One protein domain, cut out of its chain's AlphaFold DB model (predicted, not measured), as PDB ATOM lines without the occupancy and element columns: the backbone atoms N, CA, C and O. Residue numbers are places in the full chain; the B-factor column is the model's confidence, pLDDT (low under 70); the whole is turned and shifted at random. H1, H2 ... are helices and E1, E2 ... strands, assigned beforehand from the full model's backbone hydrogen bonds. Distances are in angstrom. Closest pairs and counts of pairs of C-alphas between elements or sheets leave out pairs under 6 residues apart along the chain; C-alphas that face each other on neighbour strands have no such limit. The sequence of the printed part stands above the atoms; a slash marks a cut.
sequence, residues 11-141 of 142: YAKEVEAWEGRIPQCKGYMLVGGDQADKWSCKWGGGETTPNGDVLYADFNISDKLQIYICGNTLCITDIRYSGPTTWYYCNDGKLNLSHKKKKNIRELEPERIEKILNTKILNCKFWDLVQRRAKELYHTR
ATOM      1  N   TYR A  11     137.018 109.820 135.199       88.38
ATOM      2  CA  TYR A  11     137.141 109.119 136.479       88.38
ATOM      3  C   TYR A  11     138.415 108.273 136.569       88.38
ATOM      4  O   TYR A  11     139.161 108.355 137.542       88.38
ATOM      5  N   ALA A  12     138.722 107.498 135.524       89.06
ATOM      6  CA  ALA A  12     139.922 106.662 135.495       89.06
ATOM      7  C   ALA A  12     141.210 107.493 135.638       89.06
ATOM      8  O   ALA A  12     142.105 107.130 136.400       89.06
ATOM      9  N   LYS A  13     141.275 108.644 134.962       91.00
ATOM     10  CA  LYS A  13     142.414 109.565 135.038       91.00
ATOM     11  C   LYS A  13     142.530 110.203 136.424       91.00
ATOM     12  O   LYS A  13     143.630 110.348 136.950       91.00
ATOM     13  N   GLU A  14     141.406 110.555 137.041       92.06
ATOM     14  CA  GLU A  14     141.378 111.070 138.413       92.06
ATOM     15  C   GLU A  14     141.846 110.027 139.430       92.06
ATOM     16  O   GLU A  14     142.592 110.368 140.346       92.06
ATOM     17  N   VAL A  15     141.479 108.755 139.241       93.44
ATOM     18  CA  VAL A  15     141.985 107.641 140.052       93.44
ATOM     19  C   VAL A  15     143.494 107.487 139.875       93.44
ATOM     20  O   VAL A  15     144.210 107.376 140.866       93.44
ATOM     21  N   GLU A  16     144.016 107.529 138.647       95.88
ATOM     22  CA  GLU A  16     145.465 107.461 138.420       95.88
ATOM     23  C   GLU A  16     146.224 108.629 139.060       95.88
ATOM     24  O   GLU A  16     147.294 108.419 139.640       95.88
ATOM     25  N   ALA A  17     145.674 109.846 139.002       95.44
ATOM     26  CA  ALA A  17     146.245 111.012 139.675       95.44
ATOM     27  C   ALA A  17     146.201 110.860 141.205       95.44
ATOM     28  O   ALA A  17     147.197 111.107 141.888       95.44
ATOM     29  N   TRP A  18     145.080 110.377 141.748       95.50
ATOM     30  CA  TRP A  18     144.907 110.127 143.179       95.50
ATOM     31  C   TRP A  18     145.854 109.044 143.715       95.50
ATOM     32  O   TRP A  18     146.396 109.173 144.815       95.50
ATOM     33  N   GLU A  19     146.115 108.017 142.907       96.12
ATOM     34  CA  GLU A  19     147.114 106.969 143.141       96.12
ATOM     35  C   GLU A  19     148.549 107.426 142.810       96.12
ATOM     36  O   GLU A  19     149.484 106.629 142.864       96.12
ATOM     37  N   GLY A  20     148.762 108.704 142.478       96.56
ATOM     38  CA  GLY A  20     150.086 109.284 142.245       96.56
ATOM     39  C   GLY A  20     150.835 108.684 141.051       96.56
ATOM     40  O   GLY A  20     152.066 108.709 141.031       96.56
ATOM     41  N   ARG A  21     150.123 108.113 140.071       97.12
ATOM     42  CA  ARG A  21     150.704 107.529 138.847       97.12
ATOM     43  C   ARG A  21     150.969 108.578 137.778       97.12
ATOM     44  O   ARG A  21     151.944 108.467 137.035       97.12
ATOM     45  N   ILE A  22     150.122 109.599 137.732       96.38
ATOM     46  CA  ILE A  22     150.223 110.732 136.814       96.38
ATOM     47  C   ILE A  22     150.060 112.054 137.579       96.38
ATOM     48  O   ILE A  22     149.460 112.063 138.658       96.38
ATOM     49  N   PRO A  23     150.558 113.176 137.033       96.44
ATOM     50  CA  PRO A  23     150.241 114.500 137.553       96.44
ATOM     51  C   PRO A  23     148.736 114.772 137.481       96.44
ATOM     52  O   PRO A  23     148.057 114.347 136.543       96.44
ATOM     53  N   GLN A  24     148.220 115.533 138.443       94.00
ATOM     54  CA  GLN A  24     146.824 115.961 138.451       94.00
ATOM     55  C   GLN A  24     146.557 116.977 137.334       94.00
ATOM     56  O   GLN A  24     145.543 116.907 136.639       94.00
ATOM     57  N   CYS A  25     147.464 117.936 137.170       93.69
ATOM     58  CA  CYS A  25     147.377 118.982 136.162       93.69
ATOM     59  C   CYS A  25     148.750 119.629 135.938       93.69
ATOM     60  O   CYS A  25     149.753 119.212 136.518       93.69
ATOM     61  N   LYS A  26     148.795 120.655 135.087       95.31
ATOM     62  CA  LYS A  26     149.968 121.518 134.946       95.31
ATOM     63  C   LYS A  26     149.992 122.576 136.052       95.31
ATOM     64  O   LYS A  26     148.948 123.096 136.444       95.31
ATOM     65  N   GLY A  27     151.185 122.832 136.571       91.06
ATOM     66  CA  GLY A  27     151.481 123.849 137.571       91.06
ATOM     67  C   GLY A  27     151.960 125.154 136.938       91.06
ATOM     68  O   GLY A  27     151.564 125.516 135.829       91.06
ATOM     69  N   TYR A  28     152.813 125.871 137.666       88.75
ATOM     70  CA  TYR A  28     153.343 127.163 137.236       88.75
ATOM     71  C   TYR A  28     154.283 127.060 136.025       88.75
ATOM     72  O   TYR A  28     154.898 126.024 135.763       88.75
ATOM     73  N   MET A  29     154.410 128.177 135.303       94.00
ATOM     74  CA  MET A  29     155.437 128.349 134.275       94.00
ATOM     75  C   MET A  29     156.821 128.368 134.927       94.00
ATOM     76  O   MET A  29     157.068 129.133 135.861       94.00
ATOM     77  N   LEU A  30     157.720 127.541 134.412       91.94
ATOM     78  CA  LEU A  30     159.111 127.467 134.824       91.94
ATOM     79  C   LEU A  30     159.950 128.510 134.090       91.94
ATOM     80  O   LEU A  30     159.645 128.931 132.969       91.94
ATOM     81  N   VAL A  31     161.065 128.885 134.714       83.44
ATOM     82  CA  VAL A  31     162.118 129.653 134.045       83.44
ATOM     83  C   VAL A  31     162.679 128.773 132.924       83.44
ATOM     84  O   VAL A  31     163.302 127.754 133.198       83.44
ATOM     85  N   GLY A  32     162.399 129.136 131.671       82.31
ATOM     86  CA  GLY A  32     162.703 128.316 130.489       82.31
ATOM     87  C   GLY A  32     161.503 128.067 129.569       82.31
ATOM     88  O   GLY A  32     161.702 127.665 128.429       82.31
ATOM     89  N   GLY A  33     160.280 128.376 130.016       88.31
ATOM     90  CA  GLY A  33     159.076 128.348 129.174       88.31
ATOM     91  C   GLY A  33     158.243 127.065 129.265       88.31
ATOM     92  O   GLY A  33     157.139 127.034 128.731       88.31
ATOM     93  N   ASP A  34     158.716 126.046 129.980       93.12
ATOM     94  CA  ASP A  34     157.937 124.840 130.272       93.12
ATOM     95  C   ASP A  34     156.945 125.048 131.428       93.12
ATOM     96  O   ASP A  34     157.083 125.974 132.228       93.12
ATOM     97  N   GLN A  35     155.959 124.156 131.560       95.19
ATOM     98  CA  GLN A  35     155.061 124.100 132.720       95.19
ATOM     99  C   GLN A  35     155.425 122.950 133.651       95.19
ATOM    100  O   GLN A  35     155.638 121.825 133.197       95.19
ATOM    101  N   ALA A  36     155.419 123.219 134.956       96.25
ATOM    102  CA  ALA A  36     155.555 122.180 135.965       96.25
ATOM    103  C   ALA A  36     154.425 121.143 135.862       96.25
ATOM    104  O   ALA A  36     153.306 121.440 135.436       96.25
ATOM    105  N   ASP A  37     154.700 119.932 136.320       97.31
ATOM    106  CA  ASP A  37     153.690 118.923 136.605       97.31
ATOM    107  C   ASP A  37     153.266 119.042 138.066       97.31
ATOM    108  O   ASP A  37     154.094 118.923 138.970       97.31
ATOM    109  N   LYS A  38     151.973 119.284 138.297       97.00
ATOM    110  CA  LYS A  38     151.399 119.410 139.634       97.00
ATOM    111  C   LYS A  38     150.821 118.081 140.088       97.00
ATOM    112  O   LYS A  38     149.942 117.503 139.448       97.00
ATOM    113  N   TRP A  39     151.283 117.631 141.243       97.19
ATOM    114  CA  TRP A  39     150.902 116.374 141.862       97.19
ATOM    115  C   TRP A  39     149.990 116.635 143.056       97.19
ATOM    116  O   TRP A  39     150.267 117.489 143.899       97.19
ATOM    117  N   SER A  40     148.901 115.878 143.129       95.31
ATOM    118  CA  SER A  40     147.987 115.844 144.268       95.31
ATOM    119  C   SER A  40     147.410 114.439 144.346       95.31
ATOM    120  O   SER A  40     146.584 114.044 143.525       95.31
ATOM    121  N   CYS A  41     147.916 113.663 145.294       95.44
ATOM    122  CA  CYS A  41     147.621 112.250 145.468       95.44
ATOM    123  C   CYS A  41     147.284 111.964 146.934       95.44
ATOM    124  O   CYS A  41     147.409 112.832 147.802       95.44
ATOM    125  N   LYS A  42     146.884 110.732 147.240       95.06
ATOM    126  CA  LYS A  42     146.457 110.355 148.597       95.06
ATOM    127  C   LYS A  42     147.527 110.463 149.675       95.06
ATOM    128  O   LYS A  42     147.195 110.523 150.852       95.06
ATOM    129  N   TRP A  43     148.790 110.502 149.273       95.94
ATOM    130  CA  TRP A  43     149.916 110.670 150.185       95.94
ATOM    131  C   TRP A  43     150.343 112.131 150.331       95.94
ATOM    132  O   TRP A  43     151.038 112.463 151.280       95.94
ATOM    133  N   GLY A  44     149.937 113.035 149.442       95.81
ATOM    134  CA  GLY A  44     150.387 114.424 149.473       95.81
ATOM    135  C   GLY A  44     150.483 115.031 148.083       95.81
ATOM    136  O   GLY A  44     149.816 114.588 147.148       95.81
ATOM    137  N   GLY A  45     151.315 116.051 147.930       96.62
ATOM    138  CA  GLY A  45     151.409 116.790 146.681       96.62
ATOM    139  C   GLY A  45     152.746 117.472 146.482       96.62
ATOM    140  O   GLY A  45     153.623 117.464 147.342       96.62
ATOM    141  N   GLY A  46     152.911 118.054 145.308       96.62
ATOM    142  CA  GLY A  46     154.124 118.768 144.965       96.62
ATOM    143  C   GLY A  46     154.167 119.152 143.505       96.62
ATOM    144  O   GLY A  46     153.179 119.021 142.781       96.62
ATOM    145  N   GLU A  47     155.327 119.622 143.078       96.94
ATOM    146  CA  GLU A  47     155.569 120.024 141.703       96.94
ATOM    147  C   GLU A  47     156.898 119.463 141.214       96.94
ATOM    148  O   GLU A  47     157.913 119.488 141.921       96.94
ATOM    149  N   THR A  48     156.885 118.963 139.981       97.19
ATOM    150  CA  THR A  48     158.091 118.524 139.283       97.19
ATOM    151  C   THR A  48     158.271 119.273 137.974       97.19
ATOM    152  O   THR A  48     157.307 119.757 137.381       97.19
ATOM    153  N   THR A  49     159.501 119.336 137.478       95.25
ATOM    154  CA  THR A  49     159.746 119.664 136.067       95.25
ATOM    155  C   THR A  49     159.120 118.588 135.165       95.25
ATOM    156  O   THR A  49     158.880 117.469 135.640       95.25
ATOM    157  N   PRO A  50     158.898 118.860 133.863       89.81
ATOM    158  CA  PRO A  50     158.469 117.829 132.907       89.81
ATOM    159  C   PRO A  50     159.398 116.606 132.844       89.81
ATOM    160  O   PRO A  50     158.962 115.507 132.510       89.81
ATOM    161  N   ASN A  51     160.673 116.784 133.208       91.12
ATOM    162  CA  ASN A  51     161.672 115.713 133.258       91.12
ATOM    163  C   ASN A  51     161.649 114.928 134.584       91.12
ATOM    164  O   ASN A  51     162.395 113.965 134.749       91.12
ATOM    165  N   GLY A  52     160.777 115.305 135.525       92.88
ATOM    166  CA  GLY A  52     160.590 114.614 136.799       92.88
ATOM    167  C   GLY A  52     161.509 115.085 137.926       92.88
ATOM    168  O   GLY A  52     161.616 114.393 138.940       92.88
ATOM    169  N   ASP A  53     162.168 116.236 137.794       94.00
ATOM    170  CA  ASP A  53     162.945 116.805 138.898       94.00
ATOM    171  C   ASP A  53     162.016 117.475 139.899       94.00
ATOM    172  O   ASP A  53     161.188 118.309 139.533       94.00
ATOM    173  N   VAL A  54     162.141 117.106 141.172       96.69
ATOM    174  CA  VAL A  54     161.281 117.627 142.238       96.69
ATOM    175  C   VAL A  54     161.692 119.054 142.586       96.69
ATOM    176  O   VAL A  54     162.784 119.288 143.105       96.69
ATOM    177  N   LEU A  55     160.786 119.996 142.332       93.88
ATOM    178  CA  LEU A  55     160.919 121.401 142.721       93.88
ATOM    179  C   LEU A  55     160.516 121.568 144.186       93.88
ATOM    180  O   LEU A  55     161.219 122.183 144.992       93.88
ATOM    181  N   TYR A  56     159.380 120.959 144.515       95.19
ATOM    182  CA  TYR A  56     158.786 120.934 145.836       95.19
ATOM    183  C   TYR A  56     157.986 119.643 146.019       95.19
ATOM    184  O   TYR A  56     157.317 119.189 145.091       95.19
ATOM    185  N   ALA A  57     158.021 119.070 147.217       97.25
ATOM    186  CA  ALA A  57     157.155 117.967 147.597       97.25
ATOM    187  C   ALA A  57     156.824 118.011 149.086       97.25
ATOM    188  O   ALA A  57     157.702 118.207 149.923       97.25
ATOM    189  N   ASP A  58     155.566 117.743 149.396       96.75
ATOM    190  CA  ASP A  58     155.071 117.413 150.723       96.75
ATOM    191  C   ASP A  58     154.378 116.050 150.615       96.75
ATOM    192  O   ASP A  58     153.312 115.918 150.006       96.75
ATOM    193  N   PHE A  59     155.042 115.016 151.131       97.50
ATOM    194  CA  PHE A  59     154.651 113.627 150.943       97.50
ATOM    195  C   PHE A  59     154.583 112.885 152.281       97.50
ATOM    196  O   PHE A  59     155.586 112.689 152.969       97.50
ATOM    197  N   ASN A  60     153.397 112.400 152.628       96.19
ATOM    198  CA  ASN A  60     153.123 111.590 153.805       96.19
ATOM    199  C   ASN A  60     153.267 110.109 153.457       96.19
ATOM    200  O   ASN A  60     152.403 109.501 152.829       96.19
ATOM    201  N   ILE A  61     154.352 109.496 153.925       95.12
ATOM    202  CA  ILE A  61     154.523 108.037 153.885       95.12
ATOM    203  C   ILE A  61     153.470 107.371 154.791       95.12
ATOM    204  O   ILE A  61     153.009 106.263 154.526       95.12
ATOM    205  N   SER A  62     153.081 108.062 155.866       93.00
ATOM    206  CA  SER A  62     151.918 107.770 156.711       93.00
ATOM    207  C   SER A  62     151.476 109.054 157.421       93.00
ATOM    208  O   SER A  62     152.248 110.008 157.458       93.00
ATOM    209  N   ASP A  63     150.335 109.041 158.111       89.06
ATOM    210  CA  ASP A  63     149.834 110.176 158.917       89.06
ATOM    211  C   ASP A  63     150.826 110.706 159.972       89.06
ATOM    212  O   ASP A  63     150.636 111.772 160.555       89.06
ATOM    213  N   LYS A  64     151.875 109.936 160.272       91.44
ATOM    214  CA  LYS A  64     152.884 110.246 161.290       91.44
ATOM    215  C   LYS A  64     154.314 110.298 160.746       91.44
ATOM    216  O   LYS A  64     155.244 110.448 161.538       91.44
ATOM    217  N   LEU A  65     154.503 110.130 159.437       94.06
ATOM    218  CA  LEU A  65     155.814 110.133 158.793       94.06
ATOM    219  C   LEU A  65     155.739 110.881 157.464       94.06
ATOM    220  O   LEU A  65     155.091 110.410 156.528       94.06
ATOM    221  N   GLN A  66     156.457 111.994 157.382       95.25
ATOM    222  CA  GLN A  66     156.388 112.935 156.271       95.25
ATOM    223  C   GLN A  66     157.785 113.260 155.743       95.25
ATOM    224  O   GLN A  66     158.731 113.424 156.519       95.25
ATOM    225  N   ILE A  67     157.890 113.386 154.422       96.38
ATOM    226  CA  ILE A  67     159.033 113.955 153.714       96.38
ATOM    227  C   ILE A  67     158.613 115.289 153.112       96.38
ATOM    228  O   ILE A  67     157.585 115.392 152.448       96.38
ATOM    229  N   TYR A  68     159.456 116.289 153.327       95.56
ATOM    230  CA  TYR A  68     159.347 117.607 152.737       95.56
ATOM    231  C   TYR A  68     160.598 117.902 151.912       95.56
ATOM    232  O   TYR A  68     161.718 117.779 152.413       95.56
ATOM    233  N   ILE A  69     160.414 118.314 150.661       96.00
ATOM    234  CA  ILE A  69     161.484 118.763 149.772       96.00
ATOM    235  C   ILE A  69     161.121 120.144 149.240       96.00
ATOM    236  O   ILE A  69     160.009 120.358 148.775       96.00
ATOM    237  N   CYS A  70     162.069 121.076 149.270       93.06
ATOM    238  CA  CYS A  70     161.940 122.373 148.615       93.06
ATOM    239  C   CYS A  70     163.315 122.812 148.100       93.06
ATOM    240  O   CYS A  70     164.203 123.161 148.884       93.06
ATOM    241  N   GLY A  71     163.509 122.759 146.781       89.56
ATOM    242  CA  GLY A  71     164.806 123.000 146.146       89.56
ATOM    243  C   GLY A  71     165.883 122.010 146.610       89.56
ATOM    244  O   GLY A  71     165.837 120.821 146.289       89.56
ATOM    245  N   ASN A  72     166.871 122.508 147.361       92.00
ATOM    246  CA  ASN A  72     167.968 121.704 147.924       92.00
ATOM    247  C   ASN A  72     167.757 121.318 149.396       92.00
ATOM    248  O   ASN A  72     168.643 120.738 150.024       92.00
ATOM    249  N   THR A  73     166.590 121.644 149.943       92.50
ATOM    250  CA  THR A  73     166.232 121.337 151.324       92.50
ATOM    251  C   THR A  73     165.456 120.033 151.354       92.50
ATOM    252  O   THR A  73     164.418 119.928 150.703       92.50
ATOM    253  N   LEU A  74     165.948 119.061 152.116       95.12
ATOM    254  CA  LEU A  74     165.250 117.835 152.480       95.12
ATOM    255  C   LEU A  74     165.028 117.868 153.982       95.12
ATOM    256  O   LEU A  74     166.004 117.881 154.731       95.12
ATOM    257  N   CYS A  75     163.775 117.779 154.410       94.88
ATOM    258  CA  CYS A  75     163.457 117.514 155.798       94.88
ATOM    259  C   CYS A  75     162.545 116.285 155.942       94.88
ATOM    260  O   CYS A  75     161.658 116.040 155.126       94.88
ATOM    261  N   ILE A  76     162.748 115.520 157.010       95.12
ATOM    262  CA  ILE A  76     161.955 114.340 157.365       95.12
ATOM    263  C   ILE A  76     161.398 114.558 158.763       95.12
ATOM    264  O   ILE A  76     162.148 114.901 159.674       95.12
ATOM    265  N   THR A  77     160.096 114.341 158.935       92.50
ATOM    266  CA  THR A  77     159.410 114.442 160.229       92.50
ATOM    267  C   THR A  77     158.807 113.093 160.600       92.50
ATOM    268  O   THR A  77     157.983 112.560 159.860       92.50
ATOM    269  N   ASP A  78     159.174 112.558 161.765       92.44
ATOM    270  CA  ASP A  78     158.653 111.304 162.316       92.44
ATOM    271  C   ASP A  78     158.066 111.536 163.718       92.44
ATOM    272  O   ASP A  78     158.769 111.848 164.683       92.44
ATOM    273  N   ILE A  79     156.747 111.388 163.836       89.25
ATOM    274  CA  ILE A  79     155.993 111.537 165.091       89.25
ATOM    275  C   ILE A  79     155.375 110.213 165.553       89.25
ATOM    276  O   ILE A  79     154.432 110.203 166.342       89.25
ATOM    277  N   ARG A  80     155.866 109.071 165.055       88.81
ATOM    278  CA  ARG A  80     155.329 107.748 165.424       88.81
ATOM    279  C   ARG A  80     155.660 107.328 166.859       88.81
ATOM    280  O   ARG A  80     155.051 106.387 167.360       88.81
ATOM    281  N   TYR A  81     156.598 108.003 167.513       80.88
ATOM    282  CA  TYR A  81     157.072 107.661 168.854       80.88
ATOM    283  C   TYR A  81     156.089 108.086 169.952       80.88
ATOM    284  O   TYR A  81     155.330 109.041 169.804       80.88
ATOM    285  N   SER A  82     156.112 107.370 171.079       71.88
ATOM    286  CA  SER A  82     155.254 107.644 172.235       71.88
ATOM    287  C   SER A  82     155.527 109.027 172.840       71.88
ATOM    288  O   SER A  82     156.675 109.371 173.129       71.88
ATOM    289  N   GLY A  83     154.461 109.786 173.103       72.19
ATOM    290  CA  GLY A  83     154.521 111.101 173.748       72.19
ATOM    291  C   GLY A  83     154.522 112.278 172.761       72.19
ATOM    292  O   GLY A  83     154.303 112.099 171.568       72.19
ATOM    293  N   PRO A  84     154.749 113.515 173.236       74.44
ATOM    294  CA  PRO A  84     154.642 114.722 172.412       74.44
ATOM    295  C   PRO A  84     155.894 114.994 171.553       74.44
ATOM    296  O   PRO A  84     156.079 116.122 171.091       74.44
ATOM    297  N   THR A  85     156.773 114.000 171.386       84.19
ATOM    298  CA  THR A  85     158.107 114.140 170.788       84.19
ATOM    299  C   THR A  85     158.061 113.992 169.271       84.19
ATOM    300  O   THR A  85     157.490 113.046 168.741       84.19
ATOM    301  N   THR A  86     158.699 114.918 168.560       87.75
ATOM    302  CA  THR A  86     158.901 114.877 167.110       87.75
ATOM    303  C   THR A  86     160.362 114.597 166.815       87.75
ATOM    304  O   THR A  86     161.234 115.329 167.280       87.75
ATOM    305  N   TRP A  87     160.619 113.562 166.026       90.81
ATOM    306  CA  TRP A  87     161.943 113.273 165.501       90.81
ATOM    307  C   TRP A  87     162.081 113.919 164.126       90.81
ATOM    308  O   TRP A  87     161.148 113.846 163.324       90.81
ATOM    309  N   TYR A  88     163.200 114.587 163.866       91.31
ATOM    310  CA  TYR A  88     163.406 115.311 162.622       91.31
ATOM    311  C   TYR A  88     164.822 115.160 162.079       91.31
ATOM    312  O   TYR A  88     165.792 115.060 162.821       91.31
ATOM    313  N   TYR A  89     164.919 115.216 160.762       93.44
ATOM    314  CA  TYR A  89     166.152 115.479 160.039       93.44
ATOM    315  C   TYR A  89     165.875 116.657 159.120       93.44
ATOM    316  O   TYR A  89     164.798 116.718 158.529       93.44
ATOM    317  N   CYS A  90     166.817 117.583 158.987       93.12
ATOM    318  CA  CYS A  90     166.813 118.479 157.846       93.12
ATOM    319  C   CYS A  90     168.240 118.736 157.394       93.12
ATOM    320  O   CYS A  90     169.074 119.138 158.206       93.12
ATOM    321  N   ASN A  91     168.516 118.487 156.115       93.19
ATOM    322  CA  ASN A  91     169.882 118.492 155.614       93.19
ATOM    323  C   ASN A  91     170.532 119.864 155.838       93.19
ATOM    324  O   ASN A  91     171.671 119.925 156.274       93.19
ATOM    325  N   ASP A  92     169.814 120.968 155.632       88.38
ATOM    326  CA  ASP A  92     170.321 122.330 155.822       88.38
ATOM    327  C   ASP A  92     170.221 122.895 157.242       88.38
ATOM    328  O   ASP A  92     170.589 124.050 157.468       88.38
ATOM    329  N   GLY A  93     169.756 122.084 158.195       80.56
ATOM    330  CA  GLY A  93     169.494 122.498 159.570       80.56
ATOM    331  C   GLY A  93     168.320 123.475 159.713       80.56
ATOM    332  O   GLY A  93     168.025 123.910 160.827       80.56
ATOM    333  N   LYS A  94     167.628 123.825 158.621       71.94
ATOM    334  CA  LYS A  94     166.532 124.791 158.598       71.94
ATOM    335  C   LYS A  94     165.219 124.068 158.347       71.94
ATOM    336  O   LYS A  94     164.734 123.955 157.230       71.94
ATOM    337  N   LEU A  95     164.560 123.687 159.433       65.62
ATOM    338  CA  LEU A  95     163.126 123.428 159.393       65.62
ATOM    339  C   LEU A  95     162.426 124.432 160.304       65.62
ATOM    340  O   LEU A  95     162.670 124.476 161.512       65.62
ATOM    341  N   ASN A  96     161.551 125.253 159.725       57.94
ATOM    342  CA  ASN A  96     160.751 126.194 160.497       57.94
ATOM    343  C   ASN A  96     159.588 125.452 161.176       57.94
ATOM    344  O   ASN A  96     158.441 125.527 160.751       57.94
ATOM    345  N   LEU A  97     159.887 124.714 162.248       62.78
ATOM    346  CA  LEU A  97     158.884 124.102 163.125       62.78
ATOM    347  C   LEU A  97     158.306 125.134 164.115       62.78
ATOM    348  O   LEU A  97     158.142 124.825 165.296       62.78
ATOM    349  N   SER A  98     158.006 126.358 163.656       52.06
ATOM    350  CA  SER A  98     157.555 127.506 164.473       52.06
ATOM    351  C   SER A  98     156.400 127.183 165.428       52.06
ATOM    352  O   SER A  98     156.282 127.798 166.484       52.06
ATOM    353  N   HIS A  99     155.577 126.188 165.094       55.59
ATOM    354  CA  HIS A  99     154.409 125.780 165.874       55.59
ATOM    355  C   HIS A  99     154.692 124.716 166.955       55.59
ATOM    356  O   HIS A  99     153.822 124.450 167.785       55.59
ATOM    357  N   LYS A 100     155.880 124.089 166.990       58.34
ATOM    358  CA  LYS A 100     156.208 123.029 167.963       58.34
ATOM    359  C   LYS A 100     157.149 123.541 169.054       58.34
ATOM    360  O   LYS A 100     158.165 124.180 168.793       58.34
ATOM    361  N   LYS A 101     156.838 123.223 170.317       58.94
ATOM    362  CA  LYS A 101     157.703 123.558 171.463       58.94
ATOM    363  C   LYS A 101     159.067 122.877 171.275       58.94
ATOM    364  O   LYS A 101     159.135 121.650 171.335       58.94
ATOM    365  N   LYS A 102     160.141 123.667 171.125       64.31
ATOM    366  CA  LYS A 102     161.531 123.205 170.893       64.31
ATOM    367  C   LYS A 102     161.976 122.039 171.793       64.31
ATOM    368  O   LYS A 102     162.713 121.174 171.346       64.31
ATOM    369  N   LYS A 103     161.477 121.971 173.036       71.50
ATOM    370  CA  LYS A 103     161.806 120.919 174.021       71.50
ATOM    371  C   LYS A 103     161.410 119.487 173.627       71.50
ATOM    372  O   LYS A 103     161.892 118.544 174.241       71.50
ATOM    373  N   ASN A 104     160.532 119.321 172.641       81.50
ATOM    374  CA  ASN A 104     160.031 118.013 172.214       81.50
ATOM    375  C   ASN A 104     160.615 117.573 170.865       81.50
ATOM    376  O   ASN A 104     160.055 116.698 170.215       81.50
ATOM    377  N   ILE A 105     161.686 118.211 170.405       85.44
ATOM    378  CA  ILE A 105     162.263 117.958 169.091       85.44
ATOM    379  C   ILE A 105     163.565 117.159 169.276       85.44
ATOM    380  O   ILE A 105     164.392 117.516 170.114       85.44
ATOM    381  N   ARG A 106     163.725 116.054 168.539       88.44
ATOM    382  CA  ARG A 106     164.893 115.152 168.580       88.44
ATOM    383  C   ARG A 106     165.439 114.924 167.176       88.44
ATOM    384  O   ARG A 106     164.652 114.844 166.241       88.44
ATOM    385  N   GLU A 107     166.748 114.796 167.029       90.25
ATOM    386  CA  GLU A 107     167.367 114.494 165.735       90.25
ATOM    387  C   GLU A 107     167.135 113.031 165.334       90.25
ATOM    388  O   GLU A 107     167.144 112.146 166.185       90.25
ATOM    389  N   LEU A 108     166.866 112.773 164.054       92.19
ATOM    390  CA  LEU A 108     166.745 111.423 163.502       92.19
ATOM    391  C   LEU A 108     168.123 110.805 163.269       92.19
ATOM    392  O   LEU A 108     168.947 111.365 162.557       92.19
ATOM    393  N   GLU A 109     168.305 109.588 163.776       93.06
ATOM    394  CA  GLU A 109     169.513 108.801 163.527       93.06
ATOM    395  C   GLU A 109     169.666 108.423 162.035       93.06
ATOM    396  O   GLU A 109     168.657 108.082 161.396       93.06
ATOM    397  N   PRO A 110     170.899 108.377 161.487       93.75
ATOM    398  CA  PRO A 110     171.173 108.038 160.084       93.75
ATOM    399  C   PRO A 110     170.492 106.753 159.596       93.75
ATOM    400  O   PRO A 110     169.847 106.733 158.550       93.75
ATOM    401  N   GLU A 111     170.542 105.687 160.394       94.88
ATOM    402  CA  GLU A 111     169.930 104.388 160.077       94.88
ATOM    403  C   GLU A 111     168.409 104.487 159.863       94.88
ATOM    404  O   GLU A 111     167.816 103.767 159.053       94.88
ATOM    405  N   ARG A 112     167.749 105.397 160.589       93.62
ATOM    406  CA  ARG A 112     166.308 105.633 160.456       93.62
ATOM    407  C   ARG A 112     166.000 106.412 159.191       93.62
ATOM    408  O   ARG A 112     165.020 106.081 158.525       93.62
ATOM    409  N   ILE A 113     166.822 107.406 158.869       95.75
ATOM    410  CA  ILE A 113     166.714 108.161 157.618       95.75
ATOM    411  C   ILE A 113     166.841 107.188 156.445       95.75
ATOM    412  O   ILE A 113     165.929 107.114 155.627       95.75
ATOM    413  N   GLU A 114     167.870 106.342 156.442       95.75
ATOM    414  CA  GLU A 114     168.070 105.313 155.417       95.75
ATOM    415  C   GLU A 114     166.871 104.378 155.265       95.75
ATOM    416  O   GLU A 114     166.391 104.119 154.158       95.75
ATOM    417  N   LYS A 115     166.310 103.902 156.380       95.25
ATOM    418  CA  LYS A 115     165.105 103.065 156.346       95.25
ATOM    419  C   LYS A 115     163.913 103.791 155.710       95.25
ATOM    420  O   LYS A 115     163.160 103.187 154.947       95.25
ATOM    421  N   ILE A 116     163.731 105.074 156.016       95.75
ATOM    422  CA  ILE A 116     162.657 105.904 155.454       95.75
ATOM    423  C   ILE A 116     162.875 106.094 153.949       95.75
ATOM    424  O   ILE A 116     161.965 105.821 153.164       95.75
ATOM    425  N   LEU A 117     164.090 106.460 153.537       95.94
ATOM    426  CA  LEU A 117     164.448 106.672 152.136       95.94
ATOM    427  C   LEU A 117     164.352 105.395 151.291       95.94
ATOM    428  O   LEU A 117     164.184 105.486 150.081       95.94
ATOM    429  N   ASN A 118     164.401 104.207 151.892       95.31
ATOM    430  CA  ASN A 118     164.235 102.930 151.191       95.31
ATOM    431  C   ASN A 118     162.813 102.341 151.278       95.31
ATOM    432  O   ASN A 118     162.580 101.210 150.843       95.31
ATOM    433  N   THR A 119     161.840 103.095 151.799       94.69
ATOM    434  CA  THR A 119     160.436 102.656 151.863       94.69
ATOM    435  C   THR A 119     159.839 102.521 150.462       94.69
ATOM    436  O   THR A 119     159.984 103.409 149.632       94.69
ATOM    437  N   LYS A 120     159.124 101.429 150.179       93.06
ATOM    438  CA  LYS A 120     158.446 101.227 148.890       93.06
ATOM    439  C   LYS A 120     156.953 101.521 149.013       93.06
ATOM    440  O   LYS A 120     156.299 100.982 149.900       93.06
ATOM    441  N   ILE A 121     156.424 102.319 148.090       94.44
ATOM    442  CA  ILE A 121     154.984 102.532 147.909       94.44
ATOM    443  C   ILE A 121     154.654 102.069 146.495       94.44
ATOM    444  O   ILE A 121     155.100 102.658 145.516       94.44
ATOM    445  N   LEU A 122     153.935 100.951 146.399       93.38
ATOM    446  CA  LEU A 122     153.653 100.301 145.123       93.38
ATOM    447  C   LEU A 122     152.781 101.191 144.235       93.38
ATOM    448  O   LEU A 122     151.805 101.774 144.703       93.38
ATOM    449  N   ASN A 123     153.103 101.221 142.940       93.00
ATOM    450  CA  ASN A 123     152.344 101.927 141.907       93.00
ATOM    451  C   ASN A 123     152.177 103.439 142.157       93.00
ATOM    452  O   ASN A 123     151.176 104.006 141.723       93.00
ATOM    453  N   CYS A 124     153.136 104.086 142.826       96.56
ATOM    454  CA  CYS A 124     153.140 105.530 143.052       96.56
ATOM    455  C   CYS A 124     154.366 106.171 142.389       96.56
ATOM    456  O   CYS A 124     155.431 106.288 142.995       96.56
ATOM    457  N   LYS A 125     154.201 106.638 141.146       97.31
ATOM    458  CA  LYS A 125     155.274 107.309 140.397       97.31
ATOM    459  C   LYS A 125     155.767 108.563 141.119       97.31
ATOM    460  O   LYS A 125     156.963 108.838 141.118       97.31
ATOM    461  N   PHE A 126     154.868 109.322 141.749       97.88
ATOM    462  CA  PHE A 126     155.268 110.514 142.494       97.88
ATOM    463  C   PHE A 126     156.207 110.172 143.656       97.88
ATOM    464  O   PHE A 126     157.211 110.856 143.848       97.88
ATOM    465  N   TRP A 127     155.940 109.080 144.380       97.69
ATOM    466  CA  TRP A 127     156.838 108.610 145.432       97.69
ATOM    467  C   TRP A 127     158.208 108.216 144.886       97.69
ATOM    468  O   TRP A 127     159.207 108.578 145.493       97.69
ATOM    469  N   ASP A 128     158.281 107.545 143.736       97.12
ATOM    470  CA  ASP A 128     159.570 107.188 143.128       97.12
ATOM    471  C   ASP A 128     160.422 108.438 142.833       97.12
ATOM    472  O   ASP A 128     161.626 108.461 143.103       97.12
ATOM    473  N   LEU A 129     159.789 109.515 142.348       97.69
ATOM    474  CA  LEU A 129     160.443 110.805 142.101       97.69
ATOM    475  C   LEU A 129     160.904 111.475 143.407       97.69
ATOM    476  O   LEU A 129     162.060 111.894 143.510       97.69
ATOM    477  N   VAL A 130     160.028 111.537 144.416       97.88
ATOM    478  CA  VAL A 130     160.338 112.099 145.744       97.88
ATOM    479  C   VAL A 130     161.460 111.316 146.420       97.88
ATOM    480  O   VAL A 130     162.412 111.912 146.920       97.88
ATOM    481  N   GLN A 131     161.387 109.986 146.401       97.06
ATOM    482  CA  GLN A 131     162.391 109.102 146.975       97.06
ATOM    483  C   GLN A 131     163.754 109.317 146.323       97.06
ATOM    484  O   GLN A 131     164.749 109.461 147.032       97.06
ATOM    485  N   ARG A 132     163.808 109.332 144.985       96.44
ATOM    486  CA  ARG A 132     165.050 109.565 144.243       96.44
ATOM    487  C   ARG A 132     165.686 110.886 144.666       96.44
ATOM    488  O   ARG A 132     166.843 110.894 145.080       96.44
ATOM    489  N   ARG A 133     164.909 111.974 144.668       97.31
ATOM    490  CA  ARG A 133     165.409 113.293 145.072       97.31
ATOM    491  C   ARG A 133     165.850 113.335 146.536       97.31
ATOM    492  O   ARG A 133     166.873 113.933 146.853       97.31
ATOM    493  N   ALA A 134     165.100 112.704 147.436       96.69
ATOM    494  CA  ALA A 134     165.457 112.650 148.848       96.69
ATOM    495  C   ALA A 134     166.790 111.910 149.066       96.69
ATOM    496  O   ALA A 134     167.639 112.385 149.817       96.69
ATOM    497  N   LYS A 135     167.018 110.793 148.361       97.00
ATOM    498  CA  LYS A 135     168.306 110.085 148.393       97.00
ATOM    499  C   LYS A 135     169.441 110.965 147.889       97.00
ATOM    500  O   LYS A 135     170.457 111.050 148.570       97.00
ATOM    501  N   GLU A 136     169.263 111.643 146.755       96.00
ATOM    502  CA  GLU A 136     170.268 112.574 146.225       96.00
ATOM    503  C   GLU A 136     170.670 113.614 147.282       96.00
ATOM    504  O   GLU A 136     171.852 113.738 147.590       96.00
ATOM    505  N   LEU A 137     169.688 114.302 147.879       95.31
ATOM    506  CA  LEU A 137     169.899 115.384 148.850       95.31
ATOM    507  C   LEU A 137     170.519 114.934 150.177       95.31
ATOM    508  O   LEU A 137     171.230 115.718 150.808       95.31
ATOM    509  N   TYR A 138     170.229 113.709 150.613       95.50
ATOM    510  CA  TYR A 138     170.829 113.126 151.811       95.50
ATOM    511  C   TYR A 138     172.310 112.787 151.581       95.50
ATOM    512  O   TYR A 138     173.167 113.201 152.356       95.50
ATOM    513  N   HIS A 139     172.623 112.118 150.466       92.06
ATOM    514  CA  HIS A 139     173.981 111.650 150.167       92.06
ATOM    515  C   HIS A 139     174.927 112.752 149.679       92.06
ATOM    516  O   HIS A 139     176.134 112.588 149.781       92.06
ATOM    517  N   THR A 140     174.428 113.888 149.173       83.94
ATOM    518  CA  THR A 140     175.317 115.013 148.804       83.94
ATOM    519  C   THR A 140     175.928 115.726 150.010       83.94
ATOM    520  O   THR A 140     176.806 116.569 149.834       83.94
ATOM    521  N   ARG A 141     175.434 115.449 151.220       64.62
ATOM    522  CA  ARG A 141     175.851 116.119 152.454       64.62
ATOM    523  C   ARG A 141     176.560 115.206 153.459       64.62
ATOM    524  O   ARG A 141     177.064 115.730 154.451       64.62
TER     525      ARG A 141
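This is residues 11 to 141 of the 142 residues of an uncharacterized protein of Lachnospiraceae bacterium (UniProt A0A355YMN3). One twisted sheet of eight strands makes a wall, with H3 and the shorter H2 packed across one of its faces and no named helix over the other. H1 sits at the level of the sheet beside E2, and at the far end a long link, residues 91 to 104, swings out before the chain returns as the short strand E8. The printed part has 131 residues, with three named helices and eight named strands in the order H1 E1 E2 E3 E4 E5 E6 E7 E8 H2 H3. The sheet is mixed and has that same strand order, E1 to E8; E1 to E7 are antiparallel in turn and E8 is parallel to E7. The class is mixed, helices and strands, and the whole is compact, with a radius of gyration of the C-alphas of 15.3 A and spans of 43 by 32 by 27 A.

H1, residues 11 to 18, is on the sheet and stands at the sheet's level, at a height of 2.4 A. E1, residues 25 to 29, is an edge strand and forms a hairpin with E2, residues 35 to 41; N 27 and O 36 are 2.8 A apart, within hydrogen-bond range. The closest C-alphas of H1 and E2 are those of Trp 18 and Cys 41, 4.1 A apart. E3, residues 44 to 48, is antiparallel to E2, with N 39 and O 46 at 2.8 A. E4, residues 54 to 62, follows antiparallel to E3, with N 58 and O 45 at 2.8 A. E5, residues 65 to 70, stands at 175 degrees to E4, antiparallel, with N 67 and O 59 at 2.8 A. E6, residues 73 to 78, pairs with E5 through N 68 and O 75 at 2.9 A. E7, residues 86 to 90, pairs with E6 through N 76 and O 89 at 2.8 A. E1 to E7 form a meander, each strand the antiparallel neighbour of the one before. E8, residues 105 to 107, is the other edge strand, parallel to E7, with N 106 and O 86 at 2.9 A. H2, residues 110 to 117, has a height of 10.0 A over the sheet, lies only just over E5 and E6 with 3 C-alphas on each, and runs across the strands, at 88 degrees to E5 on the local plane. H3, residues 125 to 139, lies on the same face at a height of 8.7 A, over E4, E5 and, only just, with 3 C-alphas, E6. It runs across the strands, at 76 degrees to E4 on the local plane; its closest C-alphas to E6 are those of Ala 134 and Leu 74, 6.3 A apart. Sheet and helices make two layers, the helices H2 and H3 on one face. H2 and H3 form a helical hairpin, a shallow tilt of 22 degrees, opposite ways; they only just touch, with 3 pairs of C-alphas within 8 A, the closest being Leu 117 and Gln 131 at 6.1 A. H1 is apart from both. In H1, H2 and H3 every O i to N i+4 pair is within hydrogen-bond range.

H1 begins at C-alpha 11, (137.141, 109.119, 136.479), and is 10.3 A long. E2 measures 18.9 A, E4 19.9 A, E5 17.1 A and E6 16.7 A, while E8 measures 7.0 A. E4 begins at C-alpha 54, (161.281, 117.627, 142.238). H2 is 10.5 A long, and H3 is 21.5 A long and ends at C-alpha 139, (173.981, 111.650, 150.167).

The two C-alphas farthest apart are those of Gly 33 and Gly 83, at 48.0 A. The printed part has no cut. The link E7 to E8 is long, 14 residues. The mean pLDDT of the printed part is 90.3; residues 95 to 102 and residue 141 are under 70.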